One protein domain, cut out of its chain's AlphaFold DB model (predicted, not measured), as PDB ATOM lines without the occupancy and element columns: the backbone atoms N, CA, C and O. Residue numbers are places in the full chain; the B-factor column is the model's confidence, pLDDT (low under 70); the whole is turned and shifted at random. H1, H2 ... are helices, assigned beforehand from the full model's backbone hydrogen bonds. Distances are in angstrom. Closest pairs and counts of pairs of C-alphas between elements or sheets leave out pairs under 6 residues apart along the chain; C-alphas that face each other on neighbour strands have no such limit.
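AT A GLANCE: This is residues 2 to 52 of the 101 residues of an uncharacterized protein of Flavobacterium micromati (UniProt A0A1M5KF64). An open, angular frame of three limbs: an extended tail with no named element, residues 2 to 13, leads into the short helix H1, which makes a corner with the start of one long helix, H2. The tail and H2 run off from the two ends of H1 with empty space between them, and H2 makes the longest axis. The printed part has 51 residues with two named helices, H1 then H2, and no named strand; the class is all helix. The whole is extended, with a radius of gyration of the C-alphas of 15.7 A, and flat, spanning 44 by 31 by 14 A.

IN THESE COORDINATES: The printed part begins at Gln 2, C-alpha at (-83.631, -61.359, -10.008). H1 is residues 14 to 23, 14.3 A from first to last C-alpha, beginning with C-alpha 14 at (-69.244, -47.783, -5.048). H2 is residues 25 to 51, 39.0 A from first to last C-alpha, ending with C-alpha 51 at (-63.548, -76.825, -28.396).

HOW THE PARTS SIT: H1 and H2 touch only at the corner by their link, and only just, with 3 pairs of C-alphas within 8 A. The closest C-alphas are those of Tyr 21 and Glu 28, 5.4 A apart. H2 touches H1 with residues 27 to 28 alone. Their lines stand at a steep tilt of 57 degrees, opposite ways, with centres 21.4 A apart. In H1 and H2 every O i to N i+4 pair is within hydrogen-bond range.

THE WHOLE: The two C-alphas farthest apart are those of Glu 23 and Glu 52, at 44.7 A. Residues 2 to 16, of which 14 to 16 belong to H1, stand free, and so do residues 32 to 52, of which 32 to 51 belong to H2. The link from H1 to H2 is tight, with 1 residue. The printed part has no cut. Its mean pLDDT is 93.0, and no printed residue is under 70.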
ATOM      1  N   GLN A   2     -82.556 -60.670 -10.718       82.56
ATOM      2  CA  GLN A   2     -83.631 -61.359 -10.008       82.56
ATOM      3  C   GLN A   2     -83.031 -62.556  -9.272       82.56
ATOM      4  O   GLN A   2     -82.189 -63.251  -9.839       82.56
ATOM      5  N   ALA A   3     -83.442 -62.763  -8.022       86.50
ATOM      6  CA  ALA A   3     -83.068 -63.944  -7.257       86.50
ATOM      7  C   ALA A   3     -83.876 -65.156  -7.748       86.50
ATOM      8  O   ALA A   3     -85.072 -65.041  -8.019       86.50
ATOM      9  N   ILE A   4     -83.203 -66.296  -7.916       85.94
ATOM     10  CA  ILE A   4     -83.825 -67.559  -8.351       85.94
ATOM     11  C   ILE A   4     -84.363 -68.341  -7.140       85.94
ATOM     12  O   ILE A   4     -85.293 -69.129  -7.277       85.94
ATOM     13  N   GLU A   5     -83.813 -68.072  -5.959       85.50
ATOM     14  CA  GLU A   5     -84.185 -68.647  -4.667       85.50
ATOM     15  C   GLU A   5     -84.212 -67.549  -3.591       85.50
ATOM     16  O   GLU A   5     -83.761 -66.425  -3.838       85.50
ATOM     17  N   ASP A   6     -84.748 -67.851  -2.407       90.19
ATOM     18  CA  ASP A   6     -84.740 -66.910  -1.282       90.19
ATOM     19  C   ASP A   6     -83.295 -66.527  -0.920       90.19
ATOM     20  O   ASP A   6     -82.447 -67.394  -0.707       90.19
ATOM     21  N   THR A   7     -82.979 -65.229  -0.952       91.56
ATOM     22  CA  THR A   7     -81.591 -64.744  -0.948       91.56
ATOM     23  C   THR A   7     -81.441 -63.480  -0.109       91.56
ATOM     24  O   THR A   7     -82.101 -62.474  -0.360       91.56
ATOM     25  N   ASN A   8     -80.465 -63.489   0.802       93.81
ATOM     26  CA  ASN A   8     -79.993 -62.296   1.502       93.81
ATOM     27  C   ASN A   8     -78.737 -61.741   0.820       93.81
ATOM     28  O   ASN A   8     -77.801 -62.487   0.532       93.81
ATOM     29  N   VAL A   9     -78.696 -60.428   0.579       92.69
ATOM     30  CA  VAL A   9     -77.601 -59.770  -0.150       92.69
ATOM     31  C   VAL A   9     -76.931 -58.713   0.722       92.69
ATOM     32  O   VAL A   9     -77.599 -57.866   1.311       92.69
ATOM     33  N   ILE A  10     -75.597 -58.727   0.751       93.38
ATOM     34  CA  ILE A  10     -74.784 -57.660   1.342       93.38
ATOM     35  C   ILE A  10     -74.412 -56.674   0.235       93.38
ATOM     36  O   ILE A  10     -73.870 -57.066  -0.799       93.38
ATOM     37  N   ILE A  11     -74.702 -55.391   0.451       93.81
ATOM     38  CA  ILE A  11     -74.504 -54.334  -0.544       93.81
ATOM     39  C   ILE A  11     -73.437 -53.360  -0.047       93.81
ATOM     40  O   ILE A  11     -73.523 -52.848   1.067       93.81
ATOM     41  N   ILE A  12     -72.467 -53.048  -0.909       93.38
ATOM     42  CA  ILE A  12     -71.517 -51.952  -0.708       93.38
ATOM     43  C   ILE A  12     -71.715 -50.897  -1.796       93.38
ATOM     44  O   ILE A  12     -71.785 -51.206  -2.987       93.38
ATOM     45  N   ARG A  13     -71.820 -49.627  -1.393       95.81
ATOM     46  CA  ARG A  13     -71.859 -48.509  -2.342       95.81
ATOM     47  C   ARG A  13     -70.493 -48.355  -3.001       95.81
ATOM     48  O   ARG A  13     -69.470 -48.500  -2.340       95.81
ATOM     49  N   LYS A  14     -70.480 -47.987  -4.282       93.06
ATOM     50  CA  LYS A  14     -69.244 -47.783  -5.048       93.06
ATOM     51  C   LYS A  14     -68.294 -46.788  -4.369       93.06
ATOM     52  O   LYS A  14     -67.107 -47.069  -4.261       93.06
ATOM     53  N   ASP A  15     -68.819 -45.681  -3.851       96.44
ATOM     54  CA  ASP A  15     -68.010 -44.672  -3.155       96.44
ATOM     55  C   ASP A  15     -67.348 -45.253  -1.895       96.44
ATOM     56  O   ASP A  15     -66.151 -45.071  -1.685       96.44
ATOM     57  N   ASN A  16     -68.090 -46.048  -1.117       94.56
ATOM     58  CA  ASN A  16     -67.567 -46.728   0.074       94.56
ATOM     59  C   ASN A  16     -66.511 -47.779  -0.289       94.56
ATOM     60  O   ASN A  16     -65.531 -47.936   0.429       94.56
ATOM     61  N   LEU A  17     -66.681 -48.475  -1.416       92.88
ATOM     62  CA  LEU A  17     -65.686 -49.415  -1.923       92.88
ATOM     63  C   LEU A  17     -64.388 -48.694  -2.329       92.88
ATOM     64  O   LEU A  17     -63.301 -49.175  -2.029       92.88
ATOM     65  N   HIS A  18     -64.486 -47.519  -2.958       92.19
ATOM     66  CA  HIS A  18     -63.312 -46.704  -3.286       92.19
ATOM     67  C   HIS A  18     -62.603 -46.155  -2.045       92.19
ATOM     68  O   HIS A  18     -61.375 -46.086  -2.036       92.19
ATOM     69  N   ILE A  19     -63.351 -45.779  -1.005       94.50
ATOM     70  CA  ILE A  19     -62.775 -45.404   0.293       94.50
ATOM     71  C   ILE A  19     -62.035 -46.606   0.895       94.50
ATOM     72  O   ILE A  19     -60.865 -46.479   1.241       94.50
ATOM     73  N   LEU A  20     -62.658 -47.788   0.900       93.06
ATOM     74  CA  LEU A  20     -62.063 -49.021   1.422       93.06
ATOM     75  C   LEU A  20     -60.734 -49.382   0.736       93.06
ATOM     76  O   LEU A  20     -59.784 -49.792   1.401       93.06
ATOM     77  N   TYR A  21     -60.651 -49.199  -0.584       91.94
ATOM     78  CA  TYR A  21     -59.412 -49.400  -1.341       91.94
ATOM     79  C   TYR A  21     -58.290 -48.455  -0.902       91.94
ATOM     80  O   TYR A  21     -57.151 -48.893  -0.751       91.94
ATOM     81  N   LYS A  22     -58.616 -47.187  -0.628       92.25
ATOM     82  CA  LYS A  22     -57.644 -46.194  -0.148       92.25
ATOM     83  C   LYS A  22     -57.203 -46.450   1.291       92.25
ATOM     84  O   LYS A  22     -56.041 -46.226   1.614       92.25
ATOM     85  N   GLU A  23     -58.116 -46.891   2.150       94.56
ATOM     86  CA  GLU A  23     -57.834 -47.130   3.569       94.56
ATOM     87  C   GLU A  23     -57.028 -48.411   3.803       94.56
ATOM     88  O   GLU A  23     -56.243 -48.486   4.748       94.56
ATOM     89  N   CYS A  24     -57.188 -49.426   2.949       93.00
ATOM     90  CA  CYS A  24     -56.463 -50.682   3.084       93.00
ATOM     91  C   CYS A  24     -56.148 -51.309   1.716       93.00
ATOM     92  O   CYS A  24     -56.994 -51.923   1.062       93.00
ATOM     93  N   SER A  25     -54.867 -51.253   1.338       89.00
ATOM     94  CA  SER A  25     -54.332 -51.771   0.066       89.00
ATOM     95  C   SER A  25     -54.551 -53.276  -0.154       89.00
ATOM     96  O   SER A  25     -54.512 -53.768  -1.286       89.00
ATOM     97  N   LYS A  26     -54.844 -54.041   0.908       93.75
ATOM     98  CA  LYS A  26     -55.227 -55.455   0.776       93.75
ATOM     99  C   LYS A  26     -56.528 -55.624  -0.010       93.75
ATOM    100  O   LYS A  26     -56.658 -56.616  -0.724       93.75
ATOM    101  N   TYR A  27     -57.460 -54.672   0.070       92.06
ATOM    102  CA  TYR A  27     -58.714 -54.746  -0.684       92.06
ATOM    103  C   TYR A  27     -58.528 -54.470  -2.176       92.06
ATOM    104  O   TYR A  27     -59.246 -55.057  -2.981       92.06
ATOM    105  N   GLU A  28     -57.530 -53.676  -2.570       90.62
ATOM    106  CA  GLU A  28     -57.145 -53.552  -3.982       90.62
ATOM    107  C   GLU A  28     -56.580 -54.870  -4.516       90.62
ATOM    108  O   GLU A  28     -56.954 -55.323  -5.598       90.62
ATOM    109  N   THR A  29     -55.732 -55.536  -3.724       93.88
ATOM    110  CA  THR A  29     -55.193 -56.859  -4.078       93.88
ATOM    111  C   THR A  29     -56.310 -57.896  -4.184       93.88
ATOM    112  O   THR A  29     -56.364 -58.639  -5.160       93.88
ATOM    113  N   PHE A  30     -57.233 -57.916  -3.220       93.25
ATOM    114  CA  PHE A  30     -58.418 -58.771  -3.268       93.25
ATOM    115  C   PHE A  30     -59.261 -58.496  -4.520       93.25
ATOM    116  O   PHE A  30     -59.602 -59.429  -5.243       93.25
ATOM    117  N   GLY A  31     -59.543 -57.225  -4.821       92.31
ATOM    118  CA  GLY A  31     -60.295 -56.823  -6.009       92.31
ATOM    119  C   GLY A  31     -59.628 -57.273  -7.309       92.31
ATOM    120  O   GLY A  31     -60.300 -57.823  -8.181       92.31
ATOM    121  N   ARG A  32     -58.301 -57.118  -7.418       94.19
ATOM    122  CA  ARG A  32     -57.521 -57.598  -8.567       94.19
ATOM    123  C   ARG A  32     -57.612 -59.116  -8.718       94.19
ATOM    124  O   ARG A  32     -57.959 -59.583  -9.796       94.19
ATOM    125  N   LEU A  33     -57.370 -59.875  -7.646       96.19
ATOM    126  CA  LEU A  33     -57.452 -61.342  -7.674       96.19
ATOM    127  C   LEU A  33     -58.856 -61.823  -8.068       96.19
ATOM    128  O   LEU A  33     -59.000 -62.760  -8.851       96.19
ATOM    129  N   MET A  34     -59.903 -61.160  -7.572       95.50
ATOM    130  CA  MET A  34     -61.281 -61.453  -7.968       95.50
ATOM    131  C   MET A  34     -61.516 -61.182  -9.460       95.50
ATOM    132  O   MET A  34     -62.125 -62.009 -10.138       95.50
ATOM    133  N   ALA A  35     -61.020 -60.058  -9.987       95.19
ATOM    134  CA  ALA A  35     -61.136 -59.723 -11.405       95.19
ATOM    135  C   ALA A  35     -60.390 -60.728 -12.300       95.19
ATOM    136  O   ALA A  35     -60.951 -61.189 -13.295       95.19
ATOM    137  N   GLU A  36     -59.175 -61.128 -11.916       96.94
ATOM    138  CA  GLU A  36     -58.389 -62.159 -12.605       96.94
ATOM    139  C   GLU A  36     -59.139 -63.497 -12.645       96.94
ATOM    140  O   GLU A  36     -59.275 -64.101 -13.707       96.94
ATOM    141  N   GLN A  37     -59.718 -63.933 -11.522       96.81
ATOM    142  CA  GLN A  37     -60.511 -65.165 -11.480       96.81
ATOM    143  C   GLN A  37     -61.775 -65.102 -12.344       96.81
ATOM    144  O   GLN A  37     -62.191 -66.122 -12.900       96.81
ATOM    145  N   VAL A  38     -62.427 -63.940 -12.432       96.50
ATOM    146  CA  VAL A  38     -63.592 -63.743 -13.309       96.50
ATOM    147  C   VAL A  38     -63.169 -63.806 -14.777       96.50
ATOM    148  O   VAL A  38     -63.828 -64.484 -15.565       96.50
ATOM    149  N   ALA A  39     -62.055 -63.166 -15.138       96.88
ATOM    150  CA  ALA A  39     -61.511 -63.194 -16.494       96.88
ATOM    151  C   ALA A  39     -61.070 -64.607 -16.915       96.88
ATOM    152  O   ALA A  39     -61.389 -65.049 -18.023       96.88
ATOM    153  N   GLN A  40     -60.411 -65.346 -16.018       97.00
ATOM    154  CA  GLN A  40     -60.030 -66.735 -16.266       97.00
ATOM    155  C   GLN A  40     -61.268 -67.603 -16.504       97.00
ATOM    156  O   GLN A  40     -61.348 -68.287 -17.519       97.00
ATOM    157  N   ARG A  41     -62.289 -67.499 -15.639       94.44
ATOM    158  CA  ARG A  41     -63.549 -68.241 -15.810       94.44
ATOM    159  C   ARG A  41     -64.242 -67.928 -17.134       94.44
ATOM    160  O   ARG A  41     -64.741 -68.841 -17.784       94.44
ATOM    161  N   ALA A  42     -64.285 -66.658 -17.536       94.12
ATOM    162  CA  ALA A  42     -64.870 -66.265 -18.817       94.12
ATOM    163  C   ALA A  42     -64.108 -66.887 -19.998       94.12
ATOM    164  O   ALA A  42     -64.729 -67.392 -20.934       94.12
ATOM    165  N   THR A  43     -62.777 -66.904 -19.919       95.94
ATOM    166  CA  THR A  43     -61.914 -67.552 -20.910       95.94
ATOM    167  C   THR A  43     -62.163 -69.060 -20.966       95.94
ATOM    168  O   THR A  43     -62.385 -69.588 -22.052       95.94
ATOM    169  N   ASP A  44     -62.210 -69.748 -19.823       93.00
ATOM    170  CA  ASP A  44     -62.458 -71.194 -19.758       93.00
ATOM    171  C   ASP A  44     -63.816 -71.562 -20.376       93.00
ATOM    172  O   ASP A  44     -63.925 -72.533 -21.127       93.00
ATOM    173  N   ILE A  45     -64.853 -70.762 -20.099       92.69
ATOM    174  CA  ILE A  45     -66.180 -70.927 -20.705       92.69
ATOM    175  C   ILE A  45     -66.088 -70.746 -22.221       92.69
ATOM    176  O   ILE A  45     -66.587 -71.587 -22.963       92.69
ATOM    177  N   ALA A  46     -65.436 -69.684 -22.701       94.38
ATOM    178  CA  ALA A  46     -65.294 -69.426 -24.132       94.38
ATOM    179  C   ALA A  46     -64.530 -70.551 -24.852       94.38
ATOM    180  O   ALA A  46     -64.953 -70.991 -25.922       94.38
ATOM    181  N   MET A  47     -63.452 -71.058 -24.247       94.56
ATOM    182  CA  MET A  47     -62.704 -72.200 -24.774       94.56
ATOM    183  C   MET A  47     -63.584 -73.446 -24.839       94.56
ATOM    184  O   MET A  47     -63.700 -74.028 -25.911       94.56
ATOM    185  N   SER A  48     -64.267 -73.804 -23.746       93.12
ATOM    186  CA  SER A  48     -65.194 -74.946 -23.702       93.12
ATOM    187  C   SER A  48     -66.284 -74.831 -24.773       93.12
ATOM    188  O   SER A  48     -66.566 -75.796 -25.480       93.12
ATOM    189  N   LEU A  49     -66.858 -73.639 -24.974       92.56
ATOM    190  CA  LEU A  49     -67.851 -73.412 -26.026       92.56
ATOM    191  C   LEU A  49     -67.290 -73.618 -27.442       92.56
ATOM    192  O   LEU A  49     -68.055 -74.007 -28.325       92.56
ATOM    193  N   SER A  50     -65.999 -73.351 -27.656       91.38
ATOM    194  CA  SER A  50     -65.343 -73.461 -28.962       91.38
ATOM    195  C   SER A  50     -64.752 -74.843 -29.247       91.38
ATOM    196  O   SER A  50     -64.636 -75.203 -30.418       91.38
ATOM    197  N   SER A  51     -64.320 -75.587 -28.226       91.69
ATOM    198  CA  SER A  51     -63.548 -76.825 -28.396       91.69
ATOM    199  C   SER A  51     -64.301 -78.093 -27.992       91.69
ATOM    200  O   SER A  51     -64.015 -79.157 -28.538       91.69
ATOM    201  N   GLU A  52     -65.271 -78.005 -27.077       92.75
ATOM    202  CA  GLU A  52     -65.976 -79.172 -26.542       92.75
ATOM    203  C   GLU A  52     -67.296 -79.427 -27.270       92.75
ATOM    204  O   GLU A  52     -68.042 -78.518 -27.652       92.75
TER     205      GLU A  52